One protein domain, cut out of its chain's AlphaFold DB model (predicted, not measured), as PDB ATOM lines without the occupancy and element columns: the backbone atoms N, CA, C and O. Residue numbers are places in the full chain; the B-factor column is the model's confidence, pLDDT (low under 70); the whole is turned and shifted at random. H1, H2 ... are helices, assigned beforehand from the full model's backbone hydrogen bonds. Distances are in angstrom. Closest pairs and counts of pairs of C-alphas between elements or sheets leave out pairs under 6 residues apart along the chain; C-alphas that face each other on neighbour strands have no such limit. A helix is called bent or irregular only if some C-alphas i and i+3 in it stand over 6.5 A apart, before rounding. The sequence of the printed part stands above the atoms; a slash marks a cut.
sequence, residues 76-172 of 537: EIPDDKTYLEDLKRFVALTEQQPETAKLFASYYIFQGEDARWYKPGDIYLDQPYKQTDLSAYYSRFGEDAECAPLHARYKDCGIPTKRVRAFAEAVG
ATOM      1  N   GLU A  76      92.557 126.316  87.029       84.75
ATOM      2  CA  GLU A  76      91.634 127.250  87.666       84.75
ATOM      3  C   GLU A  76      90.195 126.859  87.321       84.75
ATOM      4  O   GLU A  76      89.830 126.699  86.153       84.75
ATOM      5  N   ILE A  77      89.378 126.702  88.363       80.44
ATOM      6  CA  ILE A  77      87.976 126.313  88.232       80.44
ATOM      7  C   ILE A  77      87.237 127.387  87.415       80.44
ATOM      8  O   ILE A  77      87.330 128.573  87.753       80.44
ATOM      9  N   PRO A  78      86.479 127.004  86.371       87.81
ATOM     10  CA  PRO A  78      85.722 127.960  85.572       87.81
ATOM     11  C   PRO A  78      84.641 128.656  86.406       87.81
ATOM     12  O   PRO A  78      84.119 128.094  87.370       87.81
ATOM     13  N   ASP A  79      84.256 129.870  86.003       90.56
ATOM     14  CA  ASP A  79      83.134 130.557  86.636       90.56
ATOM     15  C   ASP A  79      81.823 129.771  86.472       90.56
ATOM     16  O   ASP A  79      81.655 128.953  85.562       90.56
ATOM     17  N   ASP A  80      80.863 130.045  87.355       89.75
ATOM     18  CA  ASP A  80      79.600 129.311  87.425       89.75
ATOM     19  C   ASP A  80      78.831 129.281  86.098       89.75
ATOM     20  O   ASP A  80      78.177 128.284  85.788       89.75
ATOM     21  N   LYS A  81      78.888 130.350  85.295       91.19
ATOM     22  CA  LYS A  81      78.170 130.393  84.022       91.19
ATOM     23  C   LYS A  81      78.819 129.439  83.026       91.19
ATOM     24  O   LYS A  81      78.113 128.623  82.432       91.19
ATOM     25  N   THR A  82      80.139 129.514  82.877       91.81
ATOM     26  CA  THR A  82      80.898 128.609  82.007       91.81
ATOM     27  C   THR A  82      80.755 127.159  82.457       91.81
ATOM     28  O   THR A  82      80.460 126.296  81.632       91.81
ATOM     29  N   TYR A  83      80.840 126.895  83.761       94.62
ATOM     30  CA  TYR A  83      80.644 125.557  84.311       94.62
ATOM     31  C   TYR A  83      79.279 124.958  83.943       94.62
ATOM     32  O   TYR A  83      79.188 123.792  83.562       94.62
ATOM     33  N   LEU A  84      78.200 125.737  84.053       93.44
ATOM     34  CA  LEU A  84      76.850 125.260  83.746       93.44
ATOM     35  C   LEU A  84      76.631 125.010  82.250       93.44
ATOM     36  O   LEU A  84      75.858 124.117  81.891       93.44
ATOM     37  N   GLU A  85      77.268 125.791  81.378       92.44
ATOM     38  CA  GLU A  85      77.260 125.552  79.932       92.44
ATOM     39  C   GLU A  85      77.990 124.246  79.595       92.44
ATOM     40  O   GLU A  85      77.423 123.392  78.909       92.44
ATOM     41  N   ASP A  86      79.178 124.042  80.165       94.38
ATOM     42  CA  ASP A  86      79.970 122.821  80.003       94.38
ATOM     43  C   ASP A  86      79.215 121.594  80.554       94.38
ATOM     44  O   ASP A  86      79.040 120.599  79.850       94.38
ATOM     45  N   LEU A  87      78.636 121.681  81.758       96.06
ATOM     46  CA  LEU A  87      77.857 120.594  82.365       96.06
ATOM     47  C   LEU A  87      76.657 120.178  81.502       96.06
ATOM     48  O   LEU A  87      76.365 118.987  81.383       96.06
ATOM     49  N   LYS A  88      75.954 121.128  80.868       95.75
ATOM     50  CA  LYS A  88      74.849 120.810  79.944       95.75
ATOM     51  C   LYS A  88      75.335 120.002  78.745       95.75
ATOM     52  O   LYS A  88      74.638 119.068  78.342       95.75
ATOM     53  N   ARG A  89      76.507 120.342  78.202       94.88
ATOM     54  CA  ARG A  89      77.141 119.591  77.111       94.88
ATOM     55  C   ARG A  89      77.558 118.201  77.573       94.88
ATOM     56  O   ARG A  89      77.257 117.232  76.888       94.88
ATOM     57  N   PHE A  90      78.141 118.079  78.766       96.56
ATOM     58  CA  PHE A  90      78.547 116.789  79.331       96.56
ATOM     59  C   PHE A  90      77.355 115.839  79.487       96.56
ATOM     60  O   PHE A  90      77.394 114.701  79.019       96.56
ATOM     61  N   VAL A  91      76.257 116.336  80.068       96.81
ATOM     62  CA  VAL A  91      75.006 115.577  80.201       96.81
ATOM     63  C   VAL A  91      74.476 115.179  78.820       96.81
ATOM     64  O   VAL A  91      74.177 114.008  78.604       96.81
ATOM     65  N   ALA A  92      74.403 116.115  77.868       94.75
ATOM     66  CA  ALA A  92      73.904 115.831  76.522       94.75
ATOM     67  C   ALA A  92      74.753 114.786  75.778       94.75
ATOM     68  O   ALA A  92      74.187 113.886  75.158       94.75
ATOM     69  N   LEU A  93      76.086 114.860  75.879       92.94
ATOM     70  CA  LEU A  93      76.989 113.888  75.267       92.94
ATOM     71  C   LEU A  93      76.742 112.488  75.830       92.94
ATOM     72  O   LEU A  93      76.550 111.556  75.060       92.94
ATOM     73  N   THR A  94      76.681 112.333  77.156       94.75
ATOM     74  CA  THR A  94      76.452 111.008  77.764       94.75
ATOM     75  C   THR A  94      75.069 110.426  77.470       94.75
ATOM     76  O   THR A  94      74.927 109.209  77.404       94.75
ATOM     77  N   GLU A  95      74.048 111.263  77.266       94.19
ATOM     78  CA  GLU A  95      72.711 110.809  76.865       94.19
ATOM     79  C   GLU A  95      72.674 110.324  75.412       94.19
ATOM     80  O   GLU A  95      71.961 109.372  75.100       94.19
ATOM     81  N   GLN A  96      73.432 110.973  74.526       91.50
ATOM     82  CA  GLN A  96      73.509 110.611  73.109       91.50
ATOM     83  C   GLN A  96      74.486 109.457  72.850       91.50
ATOM     84  O   GLN A  96      74.240 108.640  71.966       91.50
ATOM     85  N   GLN A  97      75.582 109.401  73.609       90.19
ATOM     86  CA  GLN A  97      76.711 108.484  73.445       90.19
ATOM     87  C   GLN A  97      77.165 107.940  74.816       90.19
ATOM     88  O   GLN A  97      78.186 108.381  75.355       90.19
ATOM     89  N   PRO A  98      76.426 106.999  75.434       92.56
ATOM     90  CA  PRO A  98      76.725 106.500  76.783       92.56
ATOM     91  C   PRO A  98      78.139 105.925  76.969       92.56
ATOM     92  O   PRO A  98      78.695 105.959  78.066       92.56
ATOM     93  N   GLU A  99      78.761 105.416  75.906       88.75
ATOM     94  CA  GLU A  99      80.135 104.907  75.886       88.75
ATOM     95  C   GLU A  99      81.187 105.971  76.234       88.75
ATOM     96  O   GLU A  99      82.259 105.632  76.746       88.75
ATOM     97  N   THR A 100      80.867 107.249  76.018       90.44
ATOM     98  CA  THR A 100      81.744 108.386  76.328       90.44
ATOM     99  C   THR A 100      81.803 108.700  77.820       90.44
ATOM    100  O   THR A 100      82.693 109.427  78.245       90.44
ATOM    101  N   ALA A 101      80.939 108.115  78.658       93.88
ATOM    102  CA  ALA A 101      80.907 108.401  80.094       93.88
ATOM    103  C   ALA A 101      82.255 108.142  80.804       93.88
ATOM    104  O   ALA A 101      82.604 108.826  81.765       93.88
ATOM    105  N   LYS A 102      83.064 107.205  80.290       94.00
ATOM    106  CA  LYS A 102      84.411 106.912  80.813       94.00
ATOM    107  C   LYS A 102      85.394 108.072  80.648       94.00
ATOM    108  O   LYS A 102      86.373 108.125  81.387       94.00
ATOM    109  N   LEU A 103      85.135 108.986  79.712       93.19
ATOM    110  CA  LEU A 103      85.954 110.170  79.463       93.19
ATOM    111  C   LEU A 103      86.087 111.035  80.720       93.19
ATOM    112  O   LEU A 103      87.150 111.577  80.991       93.19
ATOM    113  N   PHE A 104      85.022 111.117  81.514       96.75
ATOM    114  CA  PHE A 104      84.914 112.014  82.661       96.75
ATOM    115  C   PHE A 104      85.583 111.485  83.937       96.75
ATOM    116  O   PHE A 104      85.799 112.251  84.873       96.75
ATOM    117  N   ALA A 105      85.920 110.193  83.996       94.38
ATOM    118  CA  ALA A 105      86.297 109.510  85.237       94.38
ATOM    119  C   ALA A 105      87.535 110.105  85.938       94.38
ATOM    120  O   ALA A 105      87.653 110.011  87.160       94.38
ATOM    121  N   SER A 106      88.444 110.712  85.173       94.19
ATOM    122  CA  SER A 106      89.711 111.257  85.675       94.19
ATOM    123  C   SER A 106      89.685 112.765  85.951       94.19
ATOM    124  O   SER A 106      90.704 113.293  86.392       94.19
ATOM    125  N   TYR A 107      88.567 113.453  85.707       96.19
ATOM    126  CA  TYR A 107      88.469 114.917  85.774       96.19
ATOM    127  C   TYR A 107      87.609 115.391  86.948       96.19
ATOM    128  O   TYR A 107      86.660 114.720  87.348       96.19
ATOM    129  N   TYR A 108      87.918 116.570  87.478       96.19
ATOM    130  CA  TYR A 108      87.287 117.157  88.662       96.19
ATOM    131  C   TYR A 108      86.019 117.929  88.283       96.19
ATOM    132  O   TYR A 108      85.993 119.155  88.285       96.19
ATOM    133  N   ILE A 109      84.965 117.209  87.896       96.00
ATOM    134  CA  ILE A 109      83.760 117.805  87.291       96.00
ATOM    135  C   ILE A 109      82.593 118.019  88.260       96.00
ATOM    136  O   ILE A 109      81.593 118.626  87.867       96.00
ATOM    137  N   PHE A 110      82.687 117.526  89.498       96.75
ATOM    138  CA  PHE A 110      81.628 117.660  90.500       96.75
ATOM    139  C   PHE A 110      82.096 118.408  91.735       96.75
ATOM    140  O   PHE A 110      83.188 118.163  92.232       96.75
ATOM    141  N   GLN A 111      81.226 119.253  92.274       95.25
ATOM    142  CA  GLN A 111      81.415 119.879  93.569       95.25
ATOM    143  C   GLN A 111      80.750 119.035  94.668       95.25
ATOM    144  O   GLN A 111      79.597 118.612  94.518       95.25
ATOM    145  N   GLY A 112      81.472 118.792  95.762       94.81
ATOM    146  CA  GLY A 112      80.956 118.174  96.985       94.81
ATOM    147  C   GLY A 112      80.308 119.201  97.921       94.81
ATOM    148  O   GLY A 112      80.482 120.403  97.729       94.81
ATOM    149  N   GLU A 113      79.546 118.762  98.931       92.25
ATOM    150  CA  GLU A 113      78.941 119.677  99.930       92.25
ATOM    151  C   GLU A 113      79.960 120.512 100.719       92.25
ATOM    152  O   GLU A 113      79.625 121.583 101.217       92.25
ATOM    153  N   ASP A 114      81.213 120.074 100.777       91.06
ATOM    154  CA  ASP A 114      82.336 120.812 101.359       91.06
ATOM    155  C   ASP A 114      82.917 121.892 100.418       91.06
ATOM    156  O   ASP A 114      83.970 122.470 100.690       91.06
ATOM    157  N   ALA A 115      82.232 122.156  99.301       90.69
ATOM    158  CA  ALA A 115      82.592 123.084  98.235       90.69
ATOM    159  C   ALA A 115      83.869 122.732  97.447       90.69
ATOM    160  O   ALA A 115      84.251 123.504  96.559       90.69
ATOM    161  N   ARG A 116      84.496 121.572  97.693       92.50
ATOM    162  CA  ARG A 116      85.656 121.091  96.926       92.50
ATOM    163  C   ARG A 116      85.221 120.387  95.647       92.50
ATOM    164  O   ARG A 116      84.078 119.949  95.515       92.50
ATOM    165  N   TRP A 117      86.144 120.287  94.696       94.44
ATOM    166  CA  TRP A 117      85.919 119.609  93.423       94.44
ATOM    167  C   TRP A 117      86.462 118.188  93.457       94.44
ATOM    168  O   TRP A 117      87.517 117.926  94.027       94.44
ATOM    169  N   TYR A 118      85.734 117.275  92.822       95.69
ATOM    170  CA  TYR A 118      85.955 115.841  92.893       95.69
ATOM    171  C   TYR A 118      85.818 115.180  91.531       95.69
ATOM    172  O   TYR A 118      85.017 115.585  90.677       95.69
ATOM    173  N   LYS A 119      86.565 114.086  91.377       96.62
ATOM    174  CA  LYS A 119      86.336 113.117  90.310       96.62
ATOM    175  C   LYS A 119      85.015 112.390  90.557       96.62
ATOM    176  O   LYS A 119      84.645 112.177  91.713       96.62
ATOM    177  N   PRO A 120      84.323 111.924  89.502       96.81
ATOM    178  CA  PRO A 120      83.082 111.171  89.654       96.81
ATOM    179  C   PRO A 120      83.168 110.019  90.659       96.81
ATOM    180  O   PRO A 120      82.289 109.879  91.501       96.81
ATOM    181  N   GLY A 121      84.253 109.239  90.627       95.50
ATOM    182  CA  GLY A 121      84.451 108.085  91.513       95.50
ATOM    183  C   GLY A 121      84.615 108.410  93.003       95.50
ATOM    184  O   GLY A 121      84.558 107.481  93.820       95.50
ATOM    185  N   ASP A 122      84.795 109.690  93.337       95.31
ATOM    186  CA  ASP A 122      85.003 110.221  94.688       95.31
ATOM    187  C   ASP A 122      83.777 111.013  95.186       95.31
ATOM    188  O   ASP A 122      83.774 111.540  96.297       95.31
ATOM    189  N   ILE A 123      82.683 111.016  94.419       96.50
ATOM    190  CA  ILE A 123      81.369 111.509  94.843       96.50
ATOM    191  C   ILE A 123      80.406 110.343  95.045       96.50
ATOM    192  O   ILE A 123      80.444 109.348  94.318       96.50
ATOM    193  N   TYR A 124      79.491 110.480  96.003       96.81
ATOM    194  CA  TYR A 124      78.322 109.618  96.112       96.81
ATOM    195  C   TYR A 124      77.012 110.388  95.929       96.81
ATOM    196  O   TYR A 124      76.903 111.578  96.229       96.81
ATOM    197  N   LEU A 125      75.998 109.681  95.434       96.50
ATOM    198  CA  LEU A 125      74.639 110.198  95.315       96.50
ATOM    199  C   LEU A 125      73.792 109.664  96.458       96.50
ATOM    200  O   LEU A 125      73.682 108.451  96.624       96.50
ATOM    201  N   ASP A 126      73.143 110.568  97.178       95.38
ATOM    202  CA  ASP A 126      72.080 110.260  98.134       95.38
ATOM    203  C   ASP A 126      70.905 111.237  97.932       95.38
ATOM    204  O   ASP A 126      70.814 111.894  96.886       95.38
ATOM    205  N   GLN A 127      69.959 111.315  98.873       91.19
ATOM    206  CA  GLN A 127      68.904 112.331  98.846       91.19
ATOM    207  C   GLN A 127      69.510 113.744  98.731       91.19
ATOM    208  O   GLN A 127      70.485 114.035  99.417       91.19
ATOM    209  N   PRO A 128      68.956 114.632  97.879       90.12
ATOM    210  CA  PRO A 128      67.682 114.517  97.156       90.12
ATOM    211  C   PRO A 128      67.745 113.787  95.799       90.12
ATOM    212  O   PRO A 128      66.729 113.654  95.115       90.12
ATOM    213  N   TYR A 129      68.922 113.345  95.355       92.88
ATOM    214  CA  TYR A 129      69.125 112.805  94.007       92.88
ATOM    215  C   TYR A 129      68.663 111.348  93.887       92.88
ATOM    216  O   TYR A 129      68.025 110.964  92.900       92.88
ATOM    217  N   LYS A 130      68.963 110.518  94.889       92.94
ATOM    218  CA  LYS A 130      68.601 109.094  94.934       92.94
ATOM    219  C   LYS A 130      68.570 108.625  96.380       92.94
ATOM    220  O   LYS A 130      69.529 108.863  97.086       92.94
ATOM    221  N   GLN A 131      67.541 107.891  96.807       92.81
ATOM    222  CA  GLN A 131      67.580 107.244  98.123       92.81
ATOM    223  C   GLN A 131      68.661 106.157  98.124       92.81
ATOM    224  O   GLN A 131      68.451 105.063  97.580       92.81
ATOM    225  N   THR A 132      69.831 106.449  98.688       94.31
ATOM    226  CA  THR A 132      70.898 105.458  98.830       94.31
ATOM    227  C   THR A 132      71.279 105.181 100.264       94.31
ATOM    228  O   THR A 132      71.786 104.089 100.495       94.31
ATOM    229  N   ASP A 133      71.009 106.099 101.192       96.06
ATOM    230  CA  ASP A 133      71.451 106.026 102.588       96.06
ATOM    231  C   ASP A 133      72.988 105.978 102.727       96.06
ATOM    232  O   ASP A 133      73.515 105.663 103.793       96.06
ATOM    233  N   LEU A 134      73.741 106.308 101.666       95.88
ATOM    234  CA  LEU A 134      75.209 106.350 101.687       95.88
ATOM    235  C   LEU A 134      75.741 107.414 102.649       95.88
ATOM    236  O   LEU A 134      76.812 107.228 103.232       95.88
ATOM    237  N   SER A 135      74.975 108.480 102.874       95.19
ATOM    238  CA  SER A 135      75.267 109.488 103.893       95.19
ATOM    239  C   SER A 135      75.370 108.885 105.297       95.19
ATOM    240  O   SER A 135      76.226 109.316 106.071       95.19
ATOM    241  N   ALA A 136      74.599 107.837 105.622       95.44
ATOM    242  CA  ALA A 136      74.653 107.165 106.924       95.44
ATOM    243  C   ALA A 136      75.993 106.451 107.182       95.44
ATOM    244  O   ALA A 136      76.363 106.226 108.337       95.44
ATOM    245  N   TYR A 137      76.724 106.118 106.113       95.81
ATOM    246  CA  TYR A 137      78.068 105.551 106.164       95.81
ATOM    247  C   TYR A 137      79.147 106.639 106.055       95.81
ATOM    248  O   TYR A 137      79.951 106.787 106.971       95.81
ATOM    249  N   TYR A 138      79.165 107.427 104.973       94.75
ATOM    250  CA  TYR A 138      80.275 108.350 104.696       94.75
ATOM    251  C   TYR A 138      80.350 109.533 105.668       94.75
ATOM    252  O   TYR A 138      81.448 109.920 106.061       94.75
ATOM    253  N   SER A 139      79.214 110.053 106.146       91.56
ATOM    254  CA  SER A 139      79.208 111.206 107.067       91.56
ATOM    255  C   SER A 139      79.854 110.898 108.421       91.56
ATOM    256  O   SER A 139      80.209 111.811 109.160       91.56
ATOM    257  N   ARG A 140      80.037 109.614 108.762       92.00
ATOM    258  CA  ARG A 140      80.691 109.180 110.006       92.00
ATOM    259  C   ARG A 140      82.201 109.420 110.009       92.00
ATOM    260  O   ARG A 140      82.789 109.397 111.085       92.00
ATOM    261  N   PHE A 141      82.803 109.645 108.843       90.12
ATOM    262  CA  PHE A 141      84.238 109.904 108.696       90.12
ATOM    263  C   PHE A 141      84.568 111.397 108.564       90.12
ATOM    264  O   PHE A 141      85.738 111.754 108.613       90.12
ATOM    265  N   GLY A 142      83.568 112.277 108.429       86.62
ATOM    266  CA  GLY A 142      83.797 113.716 108.280       86.62
ATOM    267  C   GLY A 142      84.747 114.030 107.120       86.62
ATOM    268  O   GLY A 142      84.531 113.566 106.003       86.62
ATOM    269  N   GLU A 143      85.807 114.789 107.399       82.56
ATOM    270  CA  GLU A 143      86.827 115.164 106.408       82.56
ATOM    271  C   GLU A 143      87.694 113.984 105.932       82.56
ATOM    272  O   GLU A 143      88.254 114.048 104.841       82.56
ATOM    273  N   ASP A 144      87.762 112.890 106.700       85.12
ATOM    274  CA  ASP A 144      88.525 111.682 106.350       85.12
ATOM    275  C   ASP A 144      87.740 110.732 105.419       85.12
ATOM    276  O   ASP A 144      88.193 109.627 105.103       85.12
ATOM    277  N   ALA A 145      86.532 111.115 104.991       88.50
ATOM    278  CA  ALA A 145      85.715 110.298 104.107       88.50
ATOM    279  C   ALA A 145      86.366 110.139 102.720       88.50
ATOM    280  O   ALA A 145      86.655 111.112 102.032       88.50
ATOM    281  N   GLU A 146      86.483 108.895 102.238       88.81
ATOM    282  CA  GLU A 146      86.960 108.597 100.870       88.81
ATOM    283  C   GLU A 146      86.032 109.134  99.762       88.81
ATOM    284  O   GLU A 146      86.352 109.011  98.581       88.81
ATOM    285  N   CYS A 147      84.840 109.617 100.116       92.56
ATOM    286  CA  CYS A 147      83.815 110.015  99.167       92.56
ATOM    287  C   CYS A 147      82.950 111.139  99.747       92.56
ATOM    288  O   CYS A 147      82.455 111.007 100.870       92.56
ATOM    289  N   ALA A 148      82.712 112.193  98.969       95.06
ATOM    290  CA  ALA A 148      81.885 113.329  99.373       95.06
ATOM    291  C   ALA A 148      80.460 113.253  98.780       95.06
ATOM    292  O   ALA A 148      80.269 112.691  97.695       95.06
ATOM    293  N   PRO A 149      79.432 113.788  99.467       96.19
ATOM    294  CA  PRO A 149      78.091 113.903  98.897       96.19
ATOM    295  C   PRO A 149      78.076 114.922  97.753       96.19
ATOM    296  O   PRO A 149      78.700 115.979  97.855       96.19
ATOM    297  N   LEU A 150      77.330 114.632  96.684       96.75
ATOM    298  CA  LEU A 150      77.101 115.595  95.601       96.75
ATOM    299  C   LEU A 150      76.406 116.859  96.143       96.75
ATOM    300  O   LEU A 150      75.335 116.767  96.739       96.75
ATOM    301  N   HIS A 151      76.981 118.036  95.883       95.62
ATOM    302  CA  HIS A 151      76.500 119.307  96.432       95.62
ATOM    303  C   HIS A 151      75.047 119.633  96.031       95.62
ATOM    304  O   HIS A 151      74.688 119.569  94.858       95.62
ATOM    305  N   ALA A 152      74.222 120.133  96.957       93.81
ATOM    306  CA  ALA A 152      72.804 120.446  96.709       93.81
ATOM    307  C   ALA A 152      72.536 121.426  95.535       93.81
ATOM    308  O   ALA A 152      71.450 121.426  94.952       93.81
ATOM    309  N   ARG A 153      73.537 122.230  95.137       92.69
ATOM    310  CA  ARG A 153      73.470 123.191  94.008       92.69
ATOM    311  C   ARG A 153      72.983 122.579  92.698       92.69
ATOM    312  O   ARG A 153      72.369 123.275  91.894       92.69
ATOM    313  N   TYR A 154      73.219 121.286  92.474       94.62
ATOM    314  CA  TYR A 154      72.770 120.623  91.249       94.62
ATOM    315  C   TYR A 154      71.252 120.412  91.183       94.62
ATOM    316  O   TYR A 154      70.737 119.926  90.180       94.62
ATOM    317  N   LYS A 155      70.512 120.756  92.242       92.75
ATOM    318  CA  LYS A 155      69.048 120.782  92.221       92.75
ATOM    319  C   LYS A 155      68.513 121.938  91.374       92.75
ATOM    320  O   LYS A 155      67.555 121.747  90.631       92.75
ATOM    321  N   ASP A 156      69.182 123.086  91.448       90.62
ATOM    322  CA  ASP A 156      68.724 124.351  90.870       90.62
ATOM    323  C   ASP A 156      69.656 124.848  89.746       90.62
ATOM    324  O   ASP A 156      69.592 125.998  89.320       90.62
ATOM    325  N   CYS A 157      70.506 123.967  89.203       91.06
ATOM    326  CA  CYS A 157      71.496 124.286  88.166       91.06
ATOM    327  C   CYS A 157      70.912 124.436  86.743       91.06
ATOM    328  O   CYS A 157      71.644 124.505  85.755       91.06
ATOM    329  N   GLY A 158      69.583 124.445  86.604       92.38
ATOM    330  CA  GLY A 158      68.901 124.518  85.307       92.38
ATOM    331  C   GLY A 158      68.938 123.220  84.487       92.38
ATOM    332  O   GLY A 158      68.524 123.228  83.327       92.38
ATOM    333  N   ILE A 159      69.403 122.108  85.066       94.75
ATOM    334  CA  ILE A 159      69.307 120.756  84.500       94.75
ATOM    335  C   ILE A 159      68.357 119.939  85.389       94.75
ATOM    336  O   ILE A 159      68.532 119.930  86.605       94.75
ATOM    337  N   PRO A 160      67.358 119.227  84.830       95.44
ATOM    338  CA  PRO A 160      66.469 118.385  85.626       95.44
ATOM    339  C   PRO A 160      67.240 117.398  86.514       95.44
ATOM    340  O   PRO A 160      68.099 116.666  86.020       95.44
ATOM    341  N   THR A 161      66.875 117.295  87.796       94.69
ATOM    342  CA  THR A 161      67.556 116.442  88.795       94.69
ATOM    343  C   THR A 161      67.729 114.992  88.333       94.69
ATOM    344  O   THR A 161      68.761 114.376  88.583       94.69
ATOM    345  N   LYS A 162      66.748 114.447  87.596       95.00
ATOM    346  CA  LYS A 162      66.831 113.098  87.012       95.00
ATOM    347  C   LYS A 162      67.973 112.954  85.998       95.00
ATOM    348  O   LYS A 162      68.623 111.915  85.990       95.00
ATOM    349  N   ARG A 163      68.220 113.980  85.174       96.69
ATOM    350  CA  ARG A 163      69.303 113.997  84.177       96.69
ATOM    351  C   ARG A 163      70.663 114.148  84.850       96.69
ATOM    352  O   ARG A 163      71.571 113.400  84.522       96.69
ATOM    353  N   VAL A 164      70.775 115.028  85.852       96.31
ATOM    354  CA  VAL A 164      71.998 115.152  86.671       96.31
ATOM    355  C   VAL A 164      72.340 113.820  87.329       96.31
ATOM    356  O   VAL A 164      73.471 113.360  87.224       96.31
ATOM    357  N   ARG A 165      71.358 113.182  87.973       96.06
ATOM    358  CA  ARG A 165      71.531 111.865  88.587       96.06
ATOM    359  C   ARG A 165      72.005 110.837  87.559       96.06
ATOM    360  O   ARG A 165      72.984 110.153  87.818       96.06
ATOM    361  N   ALA A 166      71.322 110.722  86.419       96.69
ATOM    362  CA  ALA A 166      71.677 109.753  85.383       96.69
ATOM    363  C   ALA A 166      73.101 109.973  84.853       96.69
ATOM    364  O   ALA A 166      73.859 109.014  84.740       96.69
ATOM    365  N   PHE A 167      73.479 111.230  84.609       97.56
ATOM    366  CA  PHE A 167      74.835 111.602  84.221       97.56
ATOM    367  C   PHE A 167      75.853 111.212  85.292       97.56
ATOM    368  O   PHE A 167      76.785 110.474  84.992       97.56
ATOM    369  N   ALA A 168      75.652 111.644  86.541       97.31
ATOM    370  CA  ALA A 168      76.559 111.351  87.647       97.31
ATOM    371  C   ALA A 168      76.748 109.841  87.851       97.31
ATOM    372  O   ALA A 168      77.883 109.384  87.969       97.31
ATOM    373  N   GLU A 169      75.667 109.054  87.815       96.44
ATOM    374  CA  GLU A 169      75.743 107.587  87.854       96.44
ATOM    375  C   GLU A 169      76.552 107.027  86.676       96.44
ATOM    376  O   GLU A 169      77.429 106.190  86.884       96.44
ATOM    377  N   ALA A 170      76.299 107.504  85.453       96.69
ATOM    378  CA  ALA A 170      76.973 107.024  84.249       96.69
ATOM    379  C   ALA A 170      78.484 107.296  84.267       96.69
ATOM    380  O   ALA A 170      79.264 106.442  83.845       96.69
ATOM    381  N   VAL A 171      78.906 108.458  84.775       96.94
ATOM    382  CA  VAL A 171      80.326 108.844  84.819       96.94
ATOM    383  C   VAL A 171      81.090 108.273  86.017       96.94
ATOM    384  O   VAL A 171      82.315 108.377  86.056       96.94
ATOM    385  N   GLY A 172      80.402 107.637  86.974       95.81
ATOM    386  CA  GLY A 172      81.033 106.850  88.040       95.81
ATOM    387  C   GLY A 172      80.737 107.282  89.477       95.81
ATOM    388  O   GLY A 172      81.396 106.771  90.384       95.81
TER     389      GLY A 172
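AT A GLANCE: This is residues 76 to 172 of the 537 residues of an uncharacterized protein of Consotaella salsifontis (UniProt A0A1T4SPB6). H1, H2 and H5 form a cluster of helices at one end of the longest axis, with H5 packing crosswise on the last part of H1 and on H2. H3 sits alone at the other end, touching no other helix, and the space between is taken up by unnamed chain, much of it residues 107 to 134, with the short H4 at the beginning of H5. The printed part has 97 residues with five named helices, H1 to H5 in order along the chain, and no named strand; the class is all helix. The whole is compact, with a radius of gyration of the C-alphas of 12.9 A, and it spans 37 by 28 by 25 A.

HOW THE PARTS SIT: H1, residues 80 to 96, is the longest helix. With residues 91 to 95 alone it touches H5, residues 161 to 171; the closest C-alphas are those of Val 91 and Phe 167, 5.7 A apart. Their lines stand at 71 degrees, only just about perpendicular. H5 is the hub, touching three helices. It touches H2, residues 98 to 106, about perpendicular at 73 degrees, and the C-alphas of Ala 101 and Val 171 are the closest, 4.8 A apart. H1 and H2 touch only at the corner and only just, with 3 pairs of C-alphas within 8 A, the closest being Thr 94 and Ala 101 at 5.7 A. These two run opposite ways at a steep tilt of 41 degrees. H4, residues 152 to 155, and H5 touch only at the corner and only just, with 3 pairs of C-alphas within 8 A; the C-alphas of Lys 155 and Thr 161 are the closest, 5.7 A apart. H3, residues 135 to 144, is apart from H1, H2, H4 and H5. In H1 and H5 every O i to N i+4 pair is within hydrogen-bond range; H2 has 0 of 5 and H3 1 of 6, with 4 of 6 and 4 of 7 O i to N i+3 pairs within range, and H4 is too short for an O i to N i+4 pair.

IN THESE COORDINATES: H1 begins at C-alpha 80 (79.600, 129.311, 87.425) and is 24.3 A long from first to last C-alpha. H2 is 16.4 A long and irregular, C-alphas 103 and 106 being 7.3 A apart. H3, 13.7 A long, begins at C-alpha 135 (75.267, 109.488, 103.893) and is irregular, with C-alphas 140 and 143 9.3 A apart. H4 has four residues. H5, 15.4 A long, ends at C-alpha 171 (80.326, 108.844, 84.819).

THE WHOLE: The C-alphas of Gln 96 and Arg 140 are the two farthest apart, 37.6 A. The link from H2 to H3 is long, with 28 residues. Residues 110 to 111 pair with 117 to 118, antiparallel, and 123 to 124 with 148 to 149, parallel. The printed part has no cut, and no printed residue is under 70 in pLDDT.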